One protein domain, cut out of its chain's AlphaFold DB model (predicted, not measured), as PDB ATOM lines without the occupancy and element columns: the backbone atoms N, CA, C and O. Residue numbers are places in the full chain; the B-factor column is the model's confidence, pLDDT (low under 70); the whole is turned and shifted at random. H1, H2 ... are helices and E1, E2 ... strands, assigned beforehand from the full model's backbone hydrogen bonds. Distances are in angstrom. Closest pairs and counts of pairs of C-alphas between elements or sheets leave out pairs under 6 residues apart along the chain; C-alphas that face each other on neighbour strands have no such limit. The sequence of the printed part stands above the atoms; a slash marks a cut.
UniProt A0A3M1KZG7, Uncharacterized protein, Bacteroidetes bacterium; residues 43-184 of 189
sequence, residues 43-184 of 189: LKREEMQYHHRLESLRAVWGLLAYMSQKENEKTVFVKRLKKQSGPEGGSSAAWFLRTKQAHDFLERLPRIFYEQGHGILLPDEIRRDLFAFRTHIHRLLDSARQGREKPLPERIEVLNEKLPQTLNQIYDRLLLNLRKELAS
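What this domain is: This is residues 43 to 184 of the 189 residues of an uncharacterized protein of Bacteroidetes bacterium (UniProt A0A3M1KZG7). Four helices form a long up-and-down bundle, with a small antiparallel sheet at one end whose hairpin, E1 and E2, runs on away from the helices. The first turns of H1, residues 43 to 48, stick out at the opposite end, and this helix and the hairpin between them make the length. The 142 printed residues hold four named helices and three named strands, in the order H1 E1 E2 H2 H3 E3 H4; the class is mostly helix and the sheet's order is E1, E2, E3. The whole is loose, with a radius of gyration of the C-alphas of 17.9 A, and its outline is a rod spanning 72 by 32 by 23 A.

How they stand to each other: H1, residues 43 to 67, begins a bundle with H2, residues 99 to 115, H3, residues 124 to 145, and H4, residues 163 to 183; it is up and down, each helix running against the one before it. H1 touches H2 with residues 59 to 66 alone, at a shallow tilt of 10 degrees; the closest C-alphas, of Ala 59 and Ile 112, are 6.8 A apart. H1 also touches H4, at a shallow tilt of 24 degrees, closest at the C-alphas of Met 67 and Tyr 171, 6.3 A apart. H1 is not on the sheet. E1, residues 77 to 83, and E2, residues 91 to 98, form an antiparallel hairpin, with N 80 and O 94 within hydrogen-bond range at 2.9 A. H2 and H3 form a helical hairpin and only just touch, with 3 pairs of C-alphas within 8 A, the closest those of Ala 102 and Ile 137, 6.7 A apart; their tilt of 37 degrees is only just steep. E3, residues 155 to 157, is antiparallel to E2, with N 97 and O 156 at 2.8 A. H3 touches H4 with its residues 125 to 133 alone, at a shallow tilt of 26 degrees; the C-alphas of Ile 126 and Leu 174 come closest, at 5.8 A. H1 and H3 are near each other, while H2 and H4 are apart. H2, H3 and H4 are on the sheet, but each only grazes it. Every O i to N i+4 pair is within hydrogen-bond range in H3 and H4, against 17 of 21 in H1 and 12 of 13 in H2.

Where its parts are: H1 begins at C-alpha 43, (42.056, 28.309, -35.008), and is 36.7 A long. E1 measures 18.8 A and E2 20.7 A, and E2 begins at C-alpha 91, (31.439, -4.198, 15.567). H2 is 23.6 A long, H3 31.2 A, E3 6.6 A and H4 30.2 A. H4 ends at C-alpha 183, (43.261, 24.199, -15.064).

The domain as a whole: The C-alphas of Leu 43 and Pro 87 are the two farthest apart, at 72.4 A. The printed part has no cut and no long link. Residues 146 to 151 also stand free. Confidence is under 70 at residues 83 to 91 and 147 to 149.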
ATOM      1  N   LEU A  43      42.770  27.912 -36.227       88.88
ATOM      2  CA  LEU A  43      42.056  28.309 -35.008       88.88
ATOM      3  C   LEU A  43      40.816  27.439 -34.773       88.88
ATOM      4  O   LEU A  43      40.663  26.863 -33.704       88.88
ATOM      5  N   LYS A  44      39.995  27.216 -35.810       89.69
ATOM      6  CA  LYS A  44      38.825  26.326 -35.706       89.69
ATOM      7  C   LYS A  44      39.187  24.893 -35.317       89.69
ATOM      8  O   LYS A  44      38.435  24.249 -34.595       89.69
ATOM      9  N   ARG A  45      40.312  24.359 -35.808       86.25
ATOM     10  CA  ARG A  45      40.766  23.012 -35.416       86.25
ATOM     11  C   ARG A  45      41.216  22.985 -33.963       86.25
ATOM     12  O   ARG A  45      40.888  22.029 -33.270       86.25
ATOM     13  N   GLU A  46      41.949  24.001 -33.522       88.06
ATOM     14  CA  GLU A  46      42.407  24.128 -32.135       88.06
ATOM     15  C   GLU A  46      41.212  24.243 -31.175       88.06
ATOM     16  O   GLU A  46      41.150  23.516 -30.184       88.06
ATOM     17  N   GLU A  47      40.202  25.046 -31.522       88.12
ATOM     18  CA  GLU A  47      38.940  25.148 -30.781       88.12
ATOM     19  C   GLU A  47      38.207  23.804 -30.706       88.12
ATOM     20  O   GLU A  47      37.829  23.369 -29.619       88.12
ATOM     21  N   MET A  48      38.039  23.105 -31.836       88.25
ATOM     22  CA  MET A  48      37.386  21.788 -31.860       88.25
ATOM     23  C   MET A  48      38.138  20.765 -31.002       88.25
ATOM     24  O   MET A  48      37.524  20.044 -30.219       88.25
ATOM     25  N   GLN A  49      39.467  20.708 -31.116       87.31
ATOM     26  CA  GLN A  49      40.293  19.810 -30.304       87.31
ATOM     27  C   GLN A  49      40.148  20.111 -28.812       87.31
ATOM     28  O   GLN A  49      39.997  19.191 -28.006       87.31
ATOM     29  N   TYR A  50      40.147  21.392 -28.448       86.38
ATOM     30  CA  TYR A  50      39.955  21.819 -27.071       86.38
ATOM     31  C   TYR A  50      38.562  21.453 -26.544       86.38
ATOM     32  O   TYR A  50      38.448  20.876 -25.461       86.38
ATOM     33  N   HIS A  51      37.509  21.701 -27.327       88.56
ATOM     34  CA  HIS A  51      36.142  21.315 -26.978       88.56
ATOM     35  C   HIS A  51      36.018  19.808 -26.746       88.56
ATOM     36  O   HIS A  51      35.528  19.391 -25.696       88.56
ATOM     37  N   HIS A  52      36.541  18.984 -27.655       88.94
ATOM     38  CA  HIS A  52      36.494  17.533 -27.490       88.94
ATOM     39  C   HIS A  52      37.327  17.039 -26.300       88.94
ATOM     40  O   HIS A  52      36.934  16.086 -25.620       88.94
ATOM     41  N   ARG A  53      38.457  17.689 -25.990       88.75
ATOM     42  CA  ARG A  53      39.237  17.386 -24.779       88.75
ATOM     43  C   ARG A  53      38.429  17.689 -23.517       88.75
ATOM     44  O   ARG A  53      38.353  16.837 -22.633       88.75
ATOM     45  N   LEU A  54      37.773  18.848 -23.447       89.38
ATOM     46  CA  LEU A  54      36.908  19.208 -22.319       89.38
ATOM     47  C   LEU A  54      35.726  18.247 -22.157       89.38
ATOM     48  O   LEU A  54      35.422  17.830 -21.038       89.38
ATOM     49  N   GLU A  55      35.077  17.863 -23.255       90.31
ATOM     50  CA  GLU A  55      34.002  16.865 -23.245       90.31
ATOM     51  C   GLU A  55      34.491  15.521 -22.699       90.31
ATOM     52  O   GLU A  55      33.830  14.919 -21.850       90.31
ATOM     53  N   SER A  56      35.692  15.102 -23.101       90.00
ATOM     54  CA  SER A  56      36.318  13.864 -22.630       90.00
ATOM     55  C   SER A  56      36.595  13.904 -21.123       90.00
ATOM     56  O   SER A  56      36.251  12.970 -20.394       90.00
ATOM     57  N   LEU A  57      37.149  15.015 -20.624       90.44
ATOM     58  CA  LEU A  57      37.378  15.229 -19.190       90.44
ATOM     59  C   LEU A  57      36.059  15.245 -18.406       90.44
ATOM     60  O   LEU A  57      35.969  14.638 -17.338       90.44
ATOM     61  N   ARG A  58      35.007  15.875 -18.945       89.56
ATOM     62  CA  ARG A  58      33.668  15.906 -18.336       89.56
ATOM     63  C   ARG A  58      33.036  14.516 -18.270       89.56
ATOM     64  O   ARG A  58      32.433  14.172 -17.251       89.56
ATOM     65  N   ALA A  59      33.177  13.712 -19.322       89.56
ATOM     66  CA  ALA A  59      32.683  12.339 -19.345       89.56
ATOM     67  C   ALA A  59      33.369  11.484 -18.263       89.56
ATOM     68  O   ALA A  59      32.692  10.793 -17.496       89.56
ATOM     69  N   VAL A  60      34.695  11.607 -18.125       90.44
ATOM     70  CA  VAL A  60      35.465  10.934 -17.065       90.44
ATOM     71  C   VAL A  60      35.096  11.441 -15.675       90.44
ATOM     72  O   VAL A  60      34.994  10.645 -14.744       90.44
ATOM     73  N   TRP A  61      34.829  12.736 -15.513       89.94
ATOM     74  CA  TRP A  61      34.385  13.285 -14.233       89.94
ATOM     75  C   TRP A  61      33.117  12.588 -13.720       89.94
ATOM     76  O   TRP A  61      32.983  12.314 -12.529       89.94
ATOM     77  N   GLY A  62      32.207  12.214 -14.625       90.12
ATOM     78  CA  GLY A  62      31.023  11.422 -14.290       90.12
ATOM     79  C   GLY A  62      31.332  10.015 -13.756       90.12
ATOM     80  O   GLY A  62      30.525   9.462 -13.008       90.12
ATOM     81  N   LEU A  63      32.492   9.443 -14.099       91.75
ATOM     82  CA  LEU A  63      32.946   8.141 -13.603       91.75
ATOM     83  C   LEU A  63      33.497   8.208 -12.172       91.75
ATOM     84  O   LEU A  63      33.432   7.209 -11.455       91.75
ATOM     85  N   LEU A  64      33.955   9.377 -11.709       91.88
ATOM     86  CA  LEU A  64      34.423   9.557 -10.327       91.88
ATOM     87  C   LEU A  64      33.336   9.235  -9.292       91.88
ATOM     88  O   LEU A  64      33.648   8.780  -8.194       91.88
ATOM     89  N   ALA A  65      32.058   9.406  -9.645       91.00
ATOM     90  CA  ALA A  65      30.937   9.071  -8.766       91.00
ATOM     91  C   ALA A  65      30.919   7.587  -8.353       91.00
ATOM     92  O   ALA A  65      30.484   7.269  -7.249       91.00
ATOM     93  N   TYR A  66      31.425   6.685  -9.200       91.44
ATOM     94  CA  TYR A  66      31.521   5.252  -8.898       91.44
ATOM     95  C   TYR A  66      32.648   4.936  -7.906       91.44
ATOM     96  O   TYR A  66      32.570   3.952  -7.170       91.44
ATOM     97  N   MET A  67      33.673   5.788  -7.868       90.12
ATOM     98  CA  MET A  67      34.877   5.646  -7.043       90.12
ATOM     99  C   MET A  67      34.809   6.443  -5.732       90.12
ATOM    100  O   MET A  67      35.712   6.353  -4.907       90.12
ATOM    101  N   SER A  68      33.756   7.241  -5.546       87.75
ATOM    102  CA  SER A  68      33.592   8.111  -4.385       87.75
ATOM    103  C   SER A  68      33.579   7.322  -3.074       87.75
ATOM    104  O   SER A  68      32.861   6.338  -2.938       87.75
ATOM    105  N   GLN A  69      34.297   7.823  -2.067       82.12
ATOM    106  CA  GLN A  69      34.256   7.283  -0.701       82.12
ATOM    107  C   GLN A  69      32.916   7.539  -0.003       82.12
ATOM    108  O   GLN A  69      32.514   6.787   0.885       82.12
ATOM    109  N   LYS A  70      32.221   8.618  -0.387       83.50
ATOM    110  CA  LYS A  70      30.879   8.911   0.116       83.50
ATOM    111  C   LYS A  70      29.880   7.991  -0.570       83.50
ATOM    112  O   LYS A  70      29.916   7.842  -1.795       83.50
ATOM    113  N   GLU A  71      28.994   7.400   0.227       82.69
ATOM    114  CA  GLU A  71      27.923   6.547  -0.271       82.69
ATOM    115  C   GLU A  71      26.973   7.377  -1.147       82.69
ATOM    116  O   GLU A  71      26.399   8.370  -0.712       82.69
ATOM    117  N   ASN A  72      26.862   6.971  -2.406       87.38
ATOM    118  CA  ASN A  72      25.965   7.511  -3.416       87.38
ATOM    119  C   ASN A  72      25.299   6.322  -4.133       87.38
ATOM    120  O   ASN A  72      25.764   5.177  -4.059       87.38
ATOM    121  N   GLU A  73      24.235   6.578  -4.883       87.88
ATOM    122  CA  GLU A  73      23.516   5.597  -5.696       87.88
ATOM    123  C   GLU A  73      24.457   4.795  -6.607       87.88
ATOM    124  O   GLU A  73      24.290   3.581  -6.755       87.88
ATOM    125  N   LYS A  74      25.492   5.462  -7.137       89.31
ATOM    126  CA  LYS A  74      26.485   4.917  -8.081       89.31
ATOM    127  C   LYS A  74      27.752   4.359  -7.431       89.31
ATOM    128  O   LYS A  74      28.518   3.683  -8.109       89.31
ATOM    129  N   THR A  75      27.987   4.618  -6.147       91.44
ATOM    130  CA  THR A  75      29.226   4.211  -5.471       91.44
ATOM    131  C   THR A  75      29.385   2.694  -5.491       91.44
ATOM    132  O   THR A  75      28.476   1.969  -5.078       91.44
ATOM    133  N   VAL A  76      30.551   2.219  -5.935       91.06
ATOM    134  CA  VAL A  76      30.854   0.791  -6.094       91.06
ATOM    135  C   VAL A  76      31.316   0.151  -4.780       91.06
ATOM    136  O   VAL A  76      30.930  -0.980  -4.489       91.06
ATOM    137  N   PHE A  77      32.086   0.874  -3.962       90.06
ATOM    138  CA  PHE A  77      32.629   0.381  -2.692       90.06
ATOM    139  C   PHE A  77      31.991   1.082  -1.496       90.06
ATOM    140  O   PHE A  77      32.013   2.304  -1.407       90.06
ATOM    141  N   VAL A  78      31.447   0.314  -0.552       89.56
ATOM    142  CA  VAL A  78      30.775   0.857   0.636       89.56
ATOM    143  C   VAL A  78      31.346   0.231   1.902       89.56
ATOM    144  O   VAL A  78      31.493  -0.988   1.997       89.56
ATOM    145  N   LYS A  79      31.639   1.072   2.895       87.94
ATOM    146  CA  LYS A  79      32.042   0.647   4.236       87.94
ATOM    147  C   LYS A  79      30.792   0.420   5.089       87.94
ATOM    148  O   LYS A  79      29.962   1.318   5.224       87.94
ATOM    149  N   ARG A  80      30.642  -0.770   5.671       85.38
ATOM    150  CA  ARG A  80      29.546  -1.099   6.599       85.38
ATOM    151  C   ARG A  80      30.105  -1.705   7.879       85.38
ATOM    152  O   ARG A  80      31.108  -2.409   7.856       85.38
ATOM    153  N   LEU A  81      29.432  -1.443   8.994       81.62
ATOM    154  CA  LEU A  81      29.721  -2.115  10.258       81.62
ATOM    155  C   LEU A  81      29.145  -3.532  10.211       81.62
ATOM    156  O   LEU A  81      27.955  -3.720   9.956       81.62
ATOM    157  N   LYS A  82      29.998  -4.521  10.446       74.25
ATOM    158  CA  LYS A  82      29.644  -5.928  10.596       74.25
ATOM    159  C   LYS A  82      29.582  -6.218  12.092       74.25
ATOM    160  O   LYS A  82      30.586  -6.081  12.793       74.25
ATOM    161  N   LYS A  83      28.400  -6.592  12.588       63.12
ATOM    162  CA  LYS A  83      28.268  -7.139  13.944       63.12
ATOM    163  C   LYS A  83      28.942  -8.508  13.952       63.12
ATOM    164  O   LYS A  83      28.565  -9.365  13.154       63.12
ATOM    165  N   GLN A  84      29.956  -8.693  14.790       63.16
ATOM    166  CA  GLN A  84      30.548 -10.010  14.988       63.16
ATOM    167  C   GLN A  84      29.606 -10.843  15.858       63.16
ATOM    168  O   GLN A  84      29.223 -10.435  16.952       63.16
ATOM    169  N   SER A  85      29.207 -12.004  15.349       52.00
ATOM    170  CA  SER A  85      28.441 -13.005  16.087       52.00
ATOM    171  C   SER A  85      29.410 -13.825  16.948       52.00
ATOM    172  O   SER A  85      29.747 -14.952  16.601       52.00
ATOM    173  N   GLY A  86      29.940 -13.230  18.014       60.84
ATOM    174  CA  GLY A  86      30.850 -13.883  18.957       60.84
ATOM    175  C   GLY A  86      30.605 -13.394  20.390       60.84
ATOM    176  O   GLY A  86      29.992 -12.340  20.560       60.84
ATOM    177  N   PRO A  87      31.050 -14.145  21.416       55.03
ATOM    178  CA  PRO A  87      30.856 -13.783  22.827       55.03
ATOM    179  C   PRO A  87      31.494 -12.429  23.195       55.03
ATOM    180  O   PRO A  87      31.020 -11.748  24.098       55.03
ATOM    181  N   GLU A  88      32.504 -11.994  22.440       61.88
ATOM    182  CA  GLU A  88      33.053 -10.640  22.467       61.88
ATOM    183  C   GLU A  88      32.351  -9.801  21.388       61.88
ATOM    184  O   GLU A  88      32.729  -9.810  20.217       61.88
ATOM    185  N   GLY A  89      31.257  -9.133  21.759       53.47
ATOM    186  CA  GLY A  89      30.398  -8.368  20.849       53.47
ATOM    187  C   GLY A  89      31.068  -7.116  20.269       53.47
ATOM    188  O   GLY A  89      30.722  -5.995  20.636       53.47
ATOM    189  N   GLY A  90      32.008  -7.294  19.344       64.38
ATOM    190  CA  GLY A  90      32.653  -6.228  18.583       64.38
ATOM    191  C   GLY A  90      31.918  -5.908  17.275       64.38
ATOM    192  O   GLY A  90      31.448  -6.792  16.558       64.38
ATOM    193  N   SER A  91      31.824  -4.623  16.922       68.88
ATOM    194  CA  SER A  91      31.439  -4.198  15.567       68.88
ATOM    195  C   SER A  91      32.700  -3.841  14.784       68.88
ATOM    196  O   SER A  91      33.325  -2.825  15.070       68.88
ATOM    197  N   SER A  92      33.070  -4.656  13.792       77.12
ATOM    198  CA  SER A  92      34.209  -4.368  12.911       77.12
ATOM    199  C   SER A  92      33.722  -3.790  11.584       77.12
ATOM    200  O   SER A  92      32.698  -4.213  11.048       77.12
ATOM    201  N   ALA A  93      34.418  -2.790  11.045       81.94
ATOM    202  CA  ALA A  93      34.044  -2.201   9.766       81.94
ATOM    203  C   ALA A  93      34.596  -3.037   8.604       81.94
ATOM    204  O   ALA A  93      35.807  -3.155   8.449       81.94
ATOM    205  N   ALA A  94      33.708  -3.551   7.757       85.38
ATOM    206  CA  ALA A  94      34.056  -4.305   6.561       85.38
ATOM    207  C   ALA A  94      33.728  -3.504   5.292       85.38
ATOM    208  O   ALA A  94      32.799  -2.684   5.256       85.38
ATOM    209  N   TRP A  95      34.504  -3.744   4.239       88.88
ATOM    210  CA  TRP A  95      34.289  -3.147   2.927       88.88
ATOM    211  C   TRP A  95      33.516  -4.102   2.031       88.88
ATOM    212  O   TRP A  95      33.828  -5.288   1.954       88.88
ATOM    213  N   PHE A  96      32.524  -3.569   1.329       88.81
ATOM    214  CA  PHE A  96      31.683  -4.331   0.419       88.81
ATOM    215  C   PHE A  96      31.722  -3.726  -0.981       88.81
ATOM    216  O   PHE A  96      31.540  -2.520  -1.154       88.81
ATOM    217  N   LEU A  97      31.918  -4.582  -1.978       91.25
ATOM    218  CA  LEU A  97      31.722  -4.282  -3.388       91.25
ATOM    219  C   LEU A  97      30.247  -4.489  -3.737       91.25
ATOM    220  O   LEU A  97      29.705  -5.567  -3.498       91.25
ATOM    221  N   ARG A  98      29.598  -3.487  -4.327       92.00
ATOM    222  CA  ARG A  98      28.231  -3.603  -4.848       92.00
ATOM    223  C   ARG A  98      28.264  -4.119  -6.284       92.00
ATOM    224  O   ARG A  98      28.700  -3.414  -7.193       92.00
ATOM    225  N   THR A  99      27.775  -5.337  -6.495       90.31
ATOM    226  CA  THR A  99      27.925  -6.071  -7.763       90.31
ATOM    227  C   THR A  99      27.223  -5.374  -8.931       90.31
ATOM    228  O   THR A  99      27.792  -5.261 -10.013       90.31
ATOM    229  N   LYS A 100      26.011  -4.835  -8.721       91.31
ATOM    230  CA  LYS A 100      25.260  -4.117  -9.771       91.31
ATOM    231  C   LYS A 100      25.987  -2.851 -10.236       91.31
ATOM    232  O   LYS A 100      26.159  -2.646 -11.429       91.31
ATOM    233  N   GLN A 101      26.452  -2.031  -9.294       93.19
ATOM    234  CA  GLN A 101      27.177  -0.787  -9.578       93.19
ATOM    235  C   GLN A 101      28.540  -1.065 -10.215       93.19
ATOM    236  O   GLN A 101      28.973  -0.322 -11.090       93.19
ATOM    237  N   ALA A 102      29.205  -2.144  -9.800       92.00
ATOM    238  CA  ALA A 102      30.436  -2.604 -10.427       92.00
ATOM    239  C   ALA A 102      30.215  -2.957 -11.906       92.00
ATOM    240  O   ALA A 102      30.988  -2.517 -12.752       92.00
ATOM    241  N   HIS A 103      29.150  -3.700 -12.229       91.88
ATOM    242  CA  HIS A 103      28.796  -4.007 -13.617       91.88
ATOM    243  C   HIS A 103      28.443  -2.751 -14.424       91.88
ATOM    244  O   HIS A 103      28.993  -2.576 -15.506       91.88
ATOM    245  N   ASP A 104      27.637  -1.841 -13.868       94.06
ATOM    246  CA  ASP A 104      27.306  -0.562 -14.519       94.06
ATOM    247  C   ASP A 104      28.571   0.261 -14.832       94.06
ATOM    248  O   ASP A 104      28.742   0.770 -15.938       94.06
ATOM    249  N   PHE A 105      29.533   0.324 -13.904       93.38
ATOM    250  CA  PHE A 105      30.829   0.957 -14.165       93.38
ATOM    251  C   PHE A 105      31.602   0.270 -15.305       93.38
ATOM    252  O   PHE A 105      32.154   0.949 -16.175       93.38
ATOM    253  N   LEU A 106      31.649  -1.067 -15.306       92.50
ATOM    254  CA  LEU A 106      32.360  -1.852 -16.320       92.50
ATOM    255  C   LEU A 106      31.746  -1.734 -17.718       92.50
ATOM    256  O   LEU A 106      32.486  -1.847 -18.689       92.50
ATOM    257  N   GLU A 107      30.441  -1.499 -17.830       92.94
ATOM    258  CA  GLU A 107      29.763  -1.229 -19.105       92.94
ATOM    259  C   GLU A 107      29.967   0.221 -19.552       92.94
ATOM    260  O   GLU A 107      30.224   0.511 -20.723       92.94
ATOM    261  N   ARG A 108      29.910   1.160 -18.605       92.00
ATOM    262  CA  ARG A 108      29.966   2.590 -18.907       92.00
ATOM    263  C   ARG A 108      31.362   3.082 -19.272       92.00
ATOM    264  O   ARG A 108      31.485   3.995 -20.089       92.00
ATOM    265  N   LEU A 109      32.411   2.488 -18.703       91.94
ATOM    266  CA  LEU A 109      33.796   2.865 -18.993       91.94
ATOM    267  C   LEU A 109      34.169   2.620 -20.478       91.94
ATOM    268  O   LEU A 109      34.574   3.581 -21.131       91.94
ATOM    269  N   PRO A 110      33.997   1.417 -21.066       89.62
ATOM    270  CA  PRO A 110      34.222   1.181 -22.495       89.62
ATOM    271  C   PRO A 110      33.367   2.063 -23.405       89.62
ATOM    272  O   PRO A 110      33.870   2.548 -24.412       89.62
ATOM    273  N   ARG A 111      32.107   2.321 -23.036       89.81
ATOM    274  CA  ARG A 111      31.212   3.193 -23.803       89.81
ATOM    275  C   ARG A 111      31.757   4.616 -23.930       89.81
ATOM    276  O   ARG A 111      31.802   5.173 -25.022       89.81
ATOM    277  N   ILE A 112      32.245   5.187 -22.830       88.06
ATOM    278  CA  ILE A 112      32.876   6.515 -22.845       88.06
ATOM    279  C   ILE A 112      34.191   6.490 -23.637       88.06
ATOM    280  O   ILE A 112      34.476   7.404 -24.404       88.06
ATOM    281  N   PHE A 113      35.001   5.444 -23.475       88.31
ATOM    282  CA  PHE A 113      36.336   5.394 -24.073       88.31
ATOM    283  C   PHE A 113      36.336   5.092 -25.572       88.31
ATOM    284  O   PHE A 113      37.062   5.754 -26.315       88.31
ATOM    285  N   TYR A 114      35.560   4.097 -26.001       86.31
ATOM    286  CA  TYR A 114      35.614   3.534 -27.348       86.31
ATOM    287  C   TYR A 114      34.443   3.980 -28.220       86.31
ATOM    288  O   TYR A 114      34.682   4.423 -29.337       86.31
ATOM    289  N   GLU A 115      33.198   3.914 -27.731       86.62
ATOM    290  CA  GLU A 115      32.036   4.310 -28.549       86.62
ATOM    291  C   GLU A 115      31.999   5.823 -28.771       86.62
ATOM    292  O   GLU A 115      31.746   6.287 -29.877       86.62
ATOM    293  N   GLN A 116      32.283   6.601 -27.722       86.06
ATOM    294  CA  GLN A 116      32.306   8.065 -27.798       86.06
ATOM    295  C   GLN A 116      33.676   8.629 -28.211       86.06
ATOM    296  O   GLN A 116      33.812   9.831 -28.414       86.06
ATOM    297  N   GLY A 117      34.709   7.784 -28.316       83.62
ATOM    298  CA  GLY A 117      36.054   8.190 -28.739       83.62
ATOM    299  C   GLY A 117      36.814   9.095 -27.757       83.62
ATOM    300  O   GLY A 117      37.937   9.506 -28.054       83.62
ATOM    301  N   HIS A 118      36.268   9.375 -26.567       86.50
ATOM    302  CA  HIS A 118      36.902  10.244 -25.567       86.50
ATOM    303  C   HIS A 118      38.227   9.684 -25.035       86.50
ATOM    304  O   HIS A 118      39.051  10.426 -24.503       86.50
ATOM    305  N   GLY A 119      38.471   8.379 -25.207       80.94
ATOM    306  CA  GLY A 119      39.699   7.723 -24.776       80.94
ATOM    307  C   GLY A 119      40.970   8.312 -25.389       80.94
ATOM    308  O   GLY A 119      41.981   8.377 -24.697       80.94
ATOM    309  N   ILE A 120      40.919   8.761 -26.649       83.56
ATOM    310  CA  ILE A 120      42.094   9.214 -27.415       83.56
ATOM    311  C   ILE A 120      42.634  10.549 -26.886       83.56
ATOM    312  O   ILE A 120      43.844  10.751 -26.846       83.56
ATOM    313  N   LEU A 121      41.740  11.439 -26.456       84.50
ATOM    314  CA  LEU A 121      42.075  12.798 -26.019       84.50
ATOM    315  C   LEU A 121      42.425  12.884 -24.528       84.50
ATOM    316  O   LEU A 121      42.808  13.948 -24.045       84.50
ATOM    317  N   LEU A 122      42.271  11.781 -23.793       86.75
ATOM    318  CA  LEU A 122      42.582  11.724 -22.372       86.75
ATOM    319  C   LEU A 122      44.073  11.468 -22.134       86.75
ATOM    320  O   LEU A 122      44.622  10.546 -22.750       86.75
ATOM    321  N   PRO A 123      44.689  12.184 -21.177       88.00
ATOM    322  CA  PRO A 123      46.044  11.912 -20.719       88.00
ATOM    323  C   PRO A 123      46.234  10.467 -20.258       88.00
ATOM    324  O   PRO A 123      45.356   9.864 -19.628       88.00
ATOM    325  N   ASP A 124      47.432   9.938 -20.496       89.38
ATOM    326  CA  ASP A 124      47.783   8.557 -20.158       89.38
ATOM    327  C   ASP A 124      47.709   8.268 -18.657       89.38
ATOM    328  O   ASP A 124      47.447   7.141 -18.248       89.38
ATOM    329  N   GLU A 125      47.927   9.267 -17.804       91.06
ATOM    330  CA  GLU A 125      47.796   9.133 -16.350       91.06
ATOM    331  C   GLU A 125      46.355   8.822 -15.939       91.06
ATOM    332  O   GLU A 125      46.108   7.828 -15.258       91.06
ATOM    333  N   ILE A 126      45.395   9.612 -16.433       91.25
ATOM    334  CA  ILE A 126      43.966   9.418 -16.166       91.25
ATOM    335  C   ILE A 126      43.509   8.069 -16.723       91.25
ATOM    336  O   ILE A 126      42.804   7.315 -16.051       91.25
ATOM    337  N   ARG A 127      43.950   7.729 -17.940       91.31
ATOM    338  CA  ARG A 127      43.649   6.434 -18.557       91.31
ATOM    339  C   ARG A 127      44.178   5.281 -17.700       91.31
ATOM    340  O   ARG A 127      43.416   4.379 -17.365       91.31
ATOM    341  N   ARG A 128      45.452   5.313 -17.301       92.62
ATOM    342  CA  ARG A 128      46.068   4.258 -16.478       92.62
ATOM    343  C   ARG A 128      45.324   4.049 -15.165       92.62
ATOM    344  O   ARG A 128      45.005   2.908 -14.841       92.62
ATOM    345  N   ASP A 129      44.996   5.120 -14.451       93.50
ATOM    346  CA  ASP A 129      44.307   5.022 -13.163       93.50
ATOM    347  C   ASP A 129      42.872   4.467 -13.298       93.50
ATOM    348  O   ASP A 129      42.464   3.603 -12.516       93.50
ATOM    349  N   LEU A 130      42.119   4.862 -14.333       92.69
ATOM    350  CA  LEU A 130      40.782   4.306 -14.601       92.69
ATOM    351  C   LEU A 130      40.823   2.805 -14.907       92.69
ATOM    352  O   LEU A 130      40.011   2.033 -14.387       92.69
ATOM    353  N   PHE A 131      41.772   2.370 -15.738       92.12
ATOM    354  CA  PHE A 131      41.928   0.954 -16.076       92.12
ATOM    355  C   PHE A 131      42.516   0.139 -14.915       92.12
ATOM    356  O   PHE A 131      42.176  -1.039 -14.768       92.12
ATOM    357  N   ALA A 132      43.324   0.747 -14.043       93.56
ATOM    358  CA  ALA A 132      43.752   0.127 -12.792       93.56
ATOM    359  C   ALA A 132      42.543  -0.147 -11.885       93.56
ATOM    360  O   ALA A 132      42.348  -1.282 -11.444       93.56
ATOM    361  N   PHE A 133      41.668   0.845 -11.689       93.31
ATOM    362  CA  PHE A 133      40.423   0.673 -10.936       93.31
ATOM    363  C   PHE A 133      39.528  -0.423 -11.540       93.31
ATOM    364  O   PHE A 133      39.080  -1.328 -10.834       93.31
ATOM    365  N   ARG A 134      39.340  -0.407 -12.867       93.81
ATOM    366  CA  ARG A 134      38.614  -1.453 -13.612       93.81
ATOM    367  C   ARG A 134      39.190  -2.848 -13.350       93.81
ATOM    368  O   ARG A 134      38.439  -3.797 -13.131       93.81
ATOM    369  N   THR A 135      40.515  -2.975 -13.356       93.75
ATOM    370  CA  THR A 135      41.207  -4.249 -13.120       93.75
ATOM    371  C   THR A 135      40.944  -4.773 -11.711       93.75
ATOM    372  O   THR A 135      40.694  -5.966 -11.539       93.75
ATOM    373  N   HIS A 136      40.938  -3.897 -10.701       92.62
ATOM    374  CA  HIS A 136      40.584  -4.283  -9.334       92.62
ATOM    375  C   HIS A 136      39.143  -4.790  -9.226       92.62
ATOM    376  O   HIS A 136      38.914  -5.812  -8.579       92.62
ATOM    377  N   ILE A 137      38.188  -4.136  -9.895       92.38
ATOM    378  CA  ILE A 137      36.794  -4.598  -9.932       92.38
ATOM    379  C   ILE A 137      36.689  -5.979 -10.583       92.38
ATOM    380  O   ILE A 137      36.078  -6.869  -9.997       92.38
ATOM    381  N   HIS A 138      37.294  -6.174 -11.760       92.00
ATOM    382  CA  HIS A 138      37.266  -7.470 -12.445       92.00
ATOM    383  C   HIS A 138      37.809  -8.586 -11.553       92.00
ATOM    384  O   HIS A 138      37.126  -9.581 -11.348       92.00
ATOM    385  N   ARG A 139      38.977  -8.377 -10.932       91.12
ATOM    386  CA  ARG A 139      39.584  -9.367 -10.029       91.12
ATOM    387  C   ARG A 139      38.672  -9.737  -8.861       91.12
ATOM    388  O   ARG A 139      38.576 -10.912  -8.521       91.12
ATOM    389  N   LEU A 140      37.993  -8.761  -8.257       89.94
ATOM    390  CA  LEU A 140      37.055  -9.029  -7.166       89.94
ATOM    391  C   LEU A 140      35.835  -9.821  -7.651       89.94
ATOM    392  O   LEU A 140      35.465 -10.807  -7.018       89.94
ATOM    393  N   LEU A 141      35.244  -9.437  -8.784       89.38
ATOM    394  CA  LEU A 141      34.114 -10.162  -9.369       89.38
ATOM    395  C   LEU A 141      34.491 -11.598  -9.753       89.38
ATOM    396  O   LEU A 141      33.713 -12.517  -9.498       89.38
ATOM    397  N   ASP A 142      35.682 -11.804 -10.313       88.69
ATOM    398  CA  ASP A 142      36.180 -13.124 -10.699       88.69
ATOM    399  C   ASP A 142      36.466 -13.996  -9.471       88.69
ATOM    400  O   ASP A 142      36.032 -15.146  -9.428       88.69
ATOM    401  N   SER A 143      37.089 -13.439  -8.426       85.94
ATOM    402  CA  SER A 143      37.300 -14.158  -7.159       85.94
ATOM    403  C   SER A 143      35.989 -14.566  -6.480       85.94
ATOM    404  O   SER A 143      35.911 -15.629  -5.881       85.94
ATOM    405  N   ALA A 144      34.931 -13.760  -6.612       83.56
ATOM    406  CA  ALA A 144      33.620 -14.078  -6.053       83.56
ATOM    407  C   ALA A 144      32.855 -15.133  -6.870       83.56
ATOM    408  O   ALA A 144      31.950 -15.780  -6.340       83.56
ATOM    409  N   ARG A 145      33.200 -15.301  -8.156       82.44
ATOM    410  CA  ARG A 145      32.702 -16.386  -9.018       82.44
ATOM    411  C   ARG A 145      33.427 -17.699  -8.745       82.44
ATOM    412  O   ARG A 145      32.791 -18.748  -8.739       82.44
ATOM    413  N   GLN A 146      34.739 -17.645  -8.521       70.19
ATOM    414  CA  GLN A 146      35.557 -18.800  -8.151       70.19
ATOM    415  C   GLN A 146      35.169 -19.281  -6.745       70.19
ATOM    416  O   GLN A 146      35.718 -18.845  -5.741       70.19
ATOM    417  N   GLY A 147      34.166 -20.156  -6.676       62.28
ATOM    418  CA  GLY A 147      33.640 -20.699  -5.421       62.28
ATOM    419  C   GLY A 147      32.115 -20.709  -5.314       62.28
ATOM    420  O   GLY A 147      31.602 -21.127  -4.278       62.28
ATOM    421  N   ARG A 148      31.376 -20.254  -6.340       61.28
ATOM    422  CA  ARG A 148      29.904 -20.323  -6.375       61.28
ATOM    423  C   ARG A 148      29.384 -20.622  -7.780       61.28
ATOM    424  O   ARG A 148      29.744 -19.934  -8.734       61.28
ATOM    425  N   GLU A 149      28.469 -21.584  -7.901       56.91
ATOM    426  CA  GLU A 149      27.547 -21.618  -9.039       56.91
ATOM    427  C   GLU A 149      26.571 -20.436  -8.914       56.91
ATOM    428  O   GLU A 149      26.187 -20.038  -7.815       56.91
ATOM    429  N   LYS A 150      26.262 -19.793 -10.044       71.75
ATOM    430  CA  LYS A 150      25.485 -18.543 -10.155       71.75
ATOM    431  C   LYS A 150      24.197 -18.541  -9.300       71.75
ATOM    432  O   LYS A 150      23.587 -19.595  -9.152       71.75
ATOM    433  N   PRO A 151      23.678 -17.362  -8.886       71.38
ATOM    434  CA  PRO A 151      24.141 -15.997  -9.181       71.38
ATOM    435  C   PRO A 151      25.059 -15.378  -8.108       71.38
ATOM    436  O   PRO A 151      25.081 -15.789  -6.951       71.38
ATOM    437  N   LEU A 152      25.814 -14.340  -8.502       79.69
ATOM    438  CA  LEU A 152      26.624 -13.546  -7.571       79.69
ATOM    439  C   LEU A 152      25.735 -12.833  -6.539       79.69
ATOM    440  O   LEU A 152      24.664 -12.338  -6.899       79.69
ATOM    441  N   PRO A 153      26.192 -12.706  -5.281       83.12
ATOM    442  CA  PRO A 153      25.477 -11.928  -4.281       83.12
ATOM    443  C   PRO A 153      25.429 -10.445  -4.673       83.12
ATOM    444  O   PRO A 153      26.299  -9.936  -5.385       83.12
ATOM    445  N   GLU A 154      24.433  -9.721  -4.157       86.44
ATOM    446  CA  GLU A 154      24.296  -8.276  -4.384       86.44
ATOM    447  C   GLU A 154      25.525  -7.492  -3.889       86.44
ATOM    448  O   GLU A 154      25.905  -6.472  -4.472       86.44
ATOM    449  N   ARG A 155      26.159  -7.990  -2.819       87.75
ATOM    450  CA  ARG A 155      27.360  -7.418  -2.213       87.75
ATOM    451  C   ARG A 155      28.402  -8.497  -1.957       87.75
ATOM    452  O   ARG A 155      28.074  -9.567  -1.452       87.75
ATOM    453  N   ILE A 156      29.653  -8.186  -2.269       86.75
ATOM    454  CA  ILE A 156      30.810  -9.060  -2.057       86.75
ATOM    455  C   ILE A 156      31.699  -8.409  -1.003       86.75
ATOM    456  O   ILE A 156      32.074  -7.247  -1.145       86.75
ATOM    457  N   GLU A 157      32.019  -9.136   0.063       87.56
ATOM    458  CA  GLU A 157      32.952  -8.665   1.087       87.56
ATOM    459  C   GLU A 157      34.377  -8.635   0.524       87.56
ATOM    460  O   GLU A 157      34.850  -9.597  -0.082       87.56
ATOM    461  N   VAL A 158      35.062  -7.510   0.705       87.31
ATOM    462  CA  VAL A 158      36.451  -7.333   0.289       87.31
ATOM    463  C   VAL A 158      37.345  -7.831   1.418       87.31
ATOM    464  O   VAL A 158      37.524  -7.143   2.419       87.31
ATOM    465  N   LEU A 159      37.924  -9.018   1.238       83.38
ATOM    466  CA  LEU A 159      38.818  -9.635   2.227       83.38
ATOM    467  C   LEU A 159      40.188  -8.942   2.314       83.38
ATOM    468  O   LEU A 159      40.877  -9.037   3.322       83.38
ATOM    469  N   ASN A 160      40.604  -8.249   1.251       84.94
ATOM    470  CA  ASN A 160      41.882  -7.547   1.225       84.94
ATOM    471  C   ASN A 160      41.755  -6.159   1.868       84.94
ATOM    472  O   ASN A 160      41.282  -5.216   1.234       84.94
ATOM    473  N   GLU A 161      42.254  -6.022   3.094       80.81
ATOM    474  CA  GLU A 161      42.221  -4.773   3.867       80.81
ATOM    475  C   GLU A 161      42.995  -3.611   3.219       80.81
ATOM    476  O   GLU A 161      42.659  -2.444   3.438       80.81
ATOM    477  N   LYS A 162      44.003  -3.901   2.384       87.81
ATOM    478  CA  LYS A 162      44.809  -2.876   1.696       87.81
ATOM    479  C   LYS A 162      44.126  -2.332   0.444       87.81
ATOM    480  O   LYS A 162      44.380  -1.196   0.050       87.81
ATOM    481  N   LEU A 163      43.241  -3.114  -0.177       88.06
ATOM    482  CA  LEU A 163      42.612  -2.752  -1.448       88.06
ATOM    483  C   LEU A 163      41.797  -1.445  -1.364       88.06
ATOM    484  O   LEU A 163      42.013  -0.586  -2.215       88.06
ATOM    485  N   PRO A 164      40.950  -1.207  -0.344       86.00
ATOM    486  CA  PRO A 164      40.257   0.071  -0.182       86.00
ATOM    487  C   PRO A 164      41.198   1.283  -0.130       86.00
ATOM    488  O   PRO A 164      40.897   2.319  -0.716       86.00
ATOM    489  N   GLN A 165      42.363   1.157   0.517       88.19
ATOM    490  CA  GLN A 165      43.358   2.234   0.568       88.19
ATOM    491  C   GLN A 165      43.967   2.497  -0.814       88.19
ATOM    492  O   GLN A 165      44.082   3.649  -1.225       88.19
ATOM    493  N   THR A 166      44.295   1.440  -1.564       89.81
ATOM    494  CA  THR A 166      44.781   1.560  -2.946       89.81
ATOM    495  C   THR A 166      43.746   2.228  -3.852       89.81
ATOM    496  O   THR A 166      44.092   3.099  -4.645       89.81
ATOM    497  N   LEU A 167      42.468   1.868  -3.720       90.31
ATOM    498  CA  LEU A 167      41.394   2.479  -4.505       90.31
ATOM    499  C   LEU A 167      41.207   3.964  -4.176       90.31
ATOM    500  O   LEU A 167      40.997   4.765  -5.084       90.31
ATOM    501  N   ASN A 168      41.345   4.337  -2.903       88.75
ATOM    502  CA  ASN A 168      41.315   5.737  -2.484       88.75
ATOM    503  C   ASN A 168      42.474   6.529  -3.098       88.75
ATOM    504  O   ASN A 168      42.252   7.607  -3.638       88.75
ATOM    505  N   GLN A 169      43.684   5.967  -3.105       92.81
ATOM    506  CA  GLN A 169      44.834   6.597  -3.759       92.81
ATOM    507  C   GLN A 169      44.603   6.787  -5.263       92.81
ATOM    508  O   GLN A 169      44.937   7.838  -5.802       92.81
ATOM    509  N   ILE A 170      44.010   5.798  -5.943       92.81
ATOM    510  CA  ILE A 170      43.644   5.915  -7.362       92.81
ATOM    511  C   ILE A 170      42.634   7.053  -7.567       92.81
ATOM    512  O   ILE A 170      42.814   7.871  -8.466       92.81
ATOM    513  N   TYR A 171      41.601   7.138  -6.723       92.56
ATOM    514  CA  TYR A 171      40.615   8.219  -6.775       92.56
ATOM    515  C   TYR A 171      41.255   9.600  -6.583       92.56
ATOM    516  O   TYR A 171      40.996  10.511  -7.370       92.56
ATOM    517  N   ASP A 172      42.117   9.753  -5.576       92.38
ATOM    518  CA  ASP A 172      42.766  11.029  -5.272       92.38
ATOM    519  C   ASP A 172      43.699  11.471  -6.408       92.38
ATOM    520  O   ASP A 172      43.677  12.640  -6.807       92.38
ATOM    521  N   ARG A 173      44.463  10.535  -6.994       93.38
ATOM    522  CA  ARG A 173      45.290  10.810  -8.182       93.38
ATOM    523  C   ARG A 173      44.445  11.214  -9.384       93.38
ATOM    524  O   ARG A 173      44.759  12.215 -10.023       93.38
ATOM    525  N   LEU A 174      43.345  10.506  -9.653       92.94
ATOM    526  CA  LEU A 174      42.420  10.858 -10.734       92.94
ATOM    527  C   LEU A 174      41.846  12.258 -10.550       92.94
ATOM    528  O   LEU A 174      41.856  13.050 -11.490       92.94
ATOM    529  N   LEU A 175      41.371  12.578  -9.347       92.12
ATOM    530  CA  LEU A 175      40.805  13.885  -9.038       92.12
ATOM    531  C   LEU A 175      41.838  15.001  -9.227       92.12
ATOM    532  O   LEU A 175      41.523  16.045  -9.800       92.12
ATOM    533  N   LEU A 176      43.067  14.783  -8.760       92.44
ATOM    534  CA  LEU A 176      44.158  15.740  -8.886       92.44
ATOM    535  C   LEU A 176      44.562  15.948 -10.350       92.44
ATOM    536  O   LEU A 176      44.676  17.092 -10.789       92.44
ATOM    537  N   ASN A 177      44.708  14.869 -11.119       91.38
ATOM    538  CA  ASN A 177      45.068  14.938 -12.534       91.38
ATOM    539  C   ASN A 177      43.957  15.588 -13.366       91.38
ATOM    540  O   ASN A 177      44.235  16.482 -14.156       91.38
ATOM    541  N   LEU A 178      42.688  15.254 -13.119       90.44
ATOM    542  CA  LEU A 178      41.556  15.910 -13.781       90.44
ATOM    543  C   LEU A 178      41.508  17.413 -13.490       90.44
ATOM    544  O   LEU A 178      41.252  18.206 -14.392       90.44
ATOM    545  N   ARG A 179      41.771  17.829 -12.245       90.50
ATOM    546  CA  ARG A 179      41.827  19.254 -11.885       90.50
ATOM    547  C   ARG A 179      42.977  19.978 -12.574       90.50
ATOM    548  O   ARG A 179      42.772  21.090 -13.048       90.50
ATOM    549  N   LYS A 180      44.160  19.360 -12.640       90.88
ATOM    550  CA  LYS A 180      45.313  19.917 -13.363       90.88
ATOM    551  C   LYS A 180      44.994  20.118 -14.840       90.88
ATOM    552  O   LYS A 180      45.236  21.191 -15.371       90.88
ATOM    553  N   GLU A 181      44.389  19.118 -15.464       89.31
ATOM    554  CA  GLU A 181      43.999  19.144 -16.874       89.31
ATOM    555  C   GLU A 181      42.932  20.202 -17.176       89.31
ATOM    556  O   GLU A 181      43.022  20.913 -18.172       89.31
ATOM    557  N   LEU A 182      41.953  20.366 -16.284       85.44
ATOM    558  CA  LEU A 182      40.947  21.427 -16.392       85.44
ATOM    559  C   LEU A 182      41.535  22.827 -16.166       85.44
ATOM    560  O   LEU A 182      41.034  23.797 -16.727       85.44
ATOM    561  N   ALA A 183      42.572  22.940 -15.332       85.56
ATOM    562  CA  ALA A 183      43.261  24.199 -15.064       85.56
ATOM    563  C   ALA A 183      44.302  24.551 -16.138       85.56
ATOM    564  O   ALA A 183      44.641  25.726 -16.290       85.56
ATOM    565  N   SER A 184      44.811  23.564 -16.886       78.81
ATOM    566  CA  SER A 184      45.726  23.806 -17.999       78.81
ATOM    567  C   SER A 184      44.975  24.504 -19.132       78.81
ATOM    568  O   SER A 184      44.207  23.894 -19.877       78.81
TER     569      SER A 184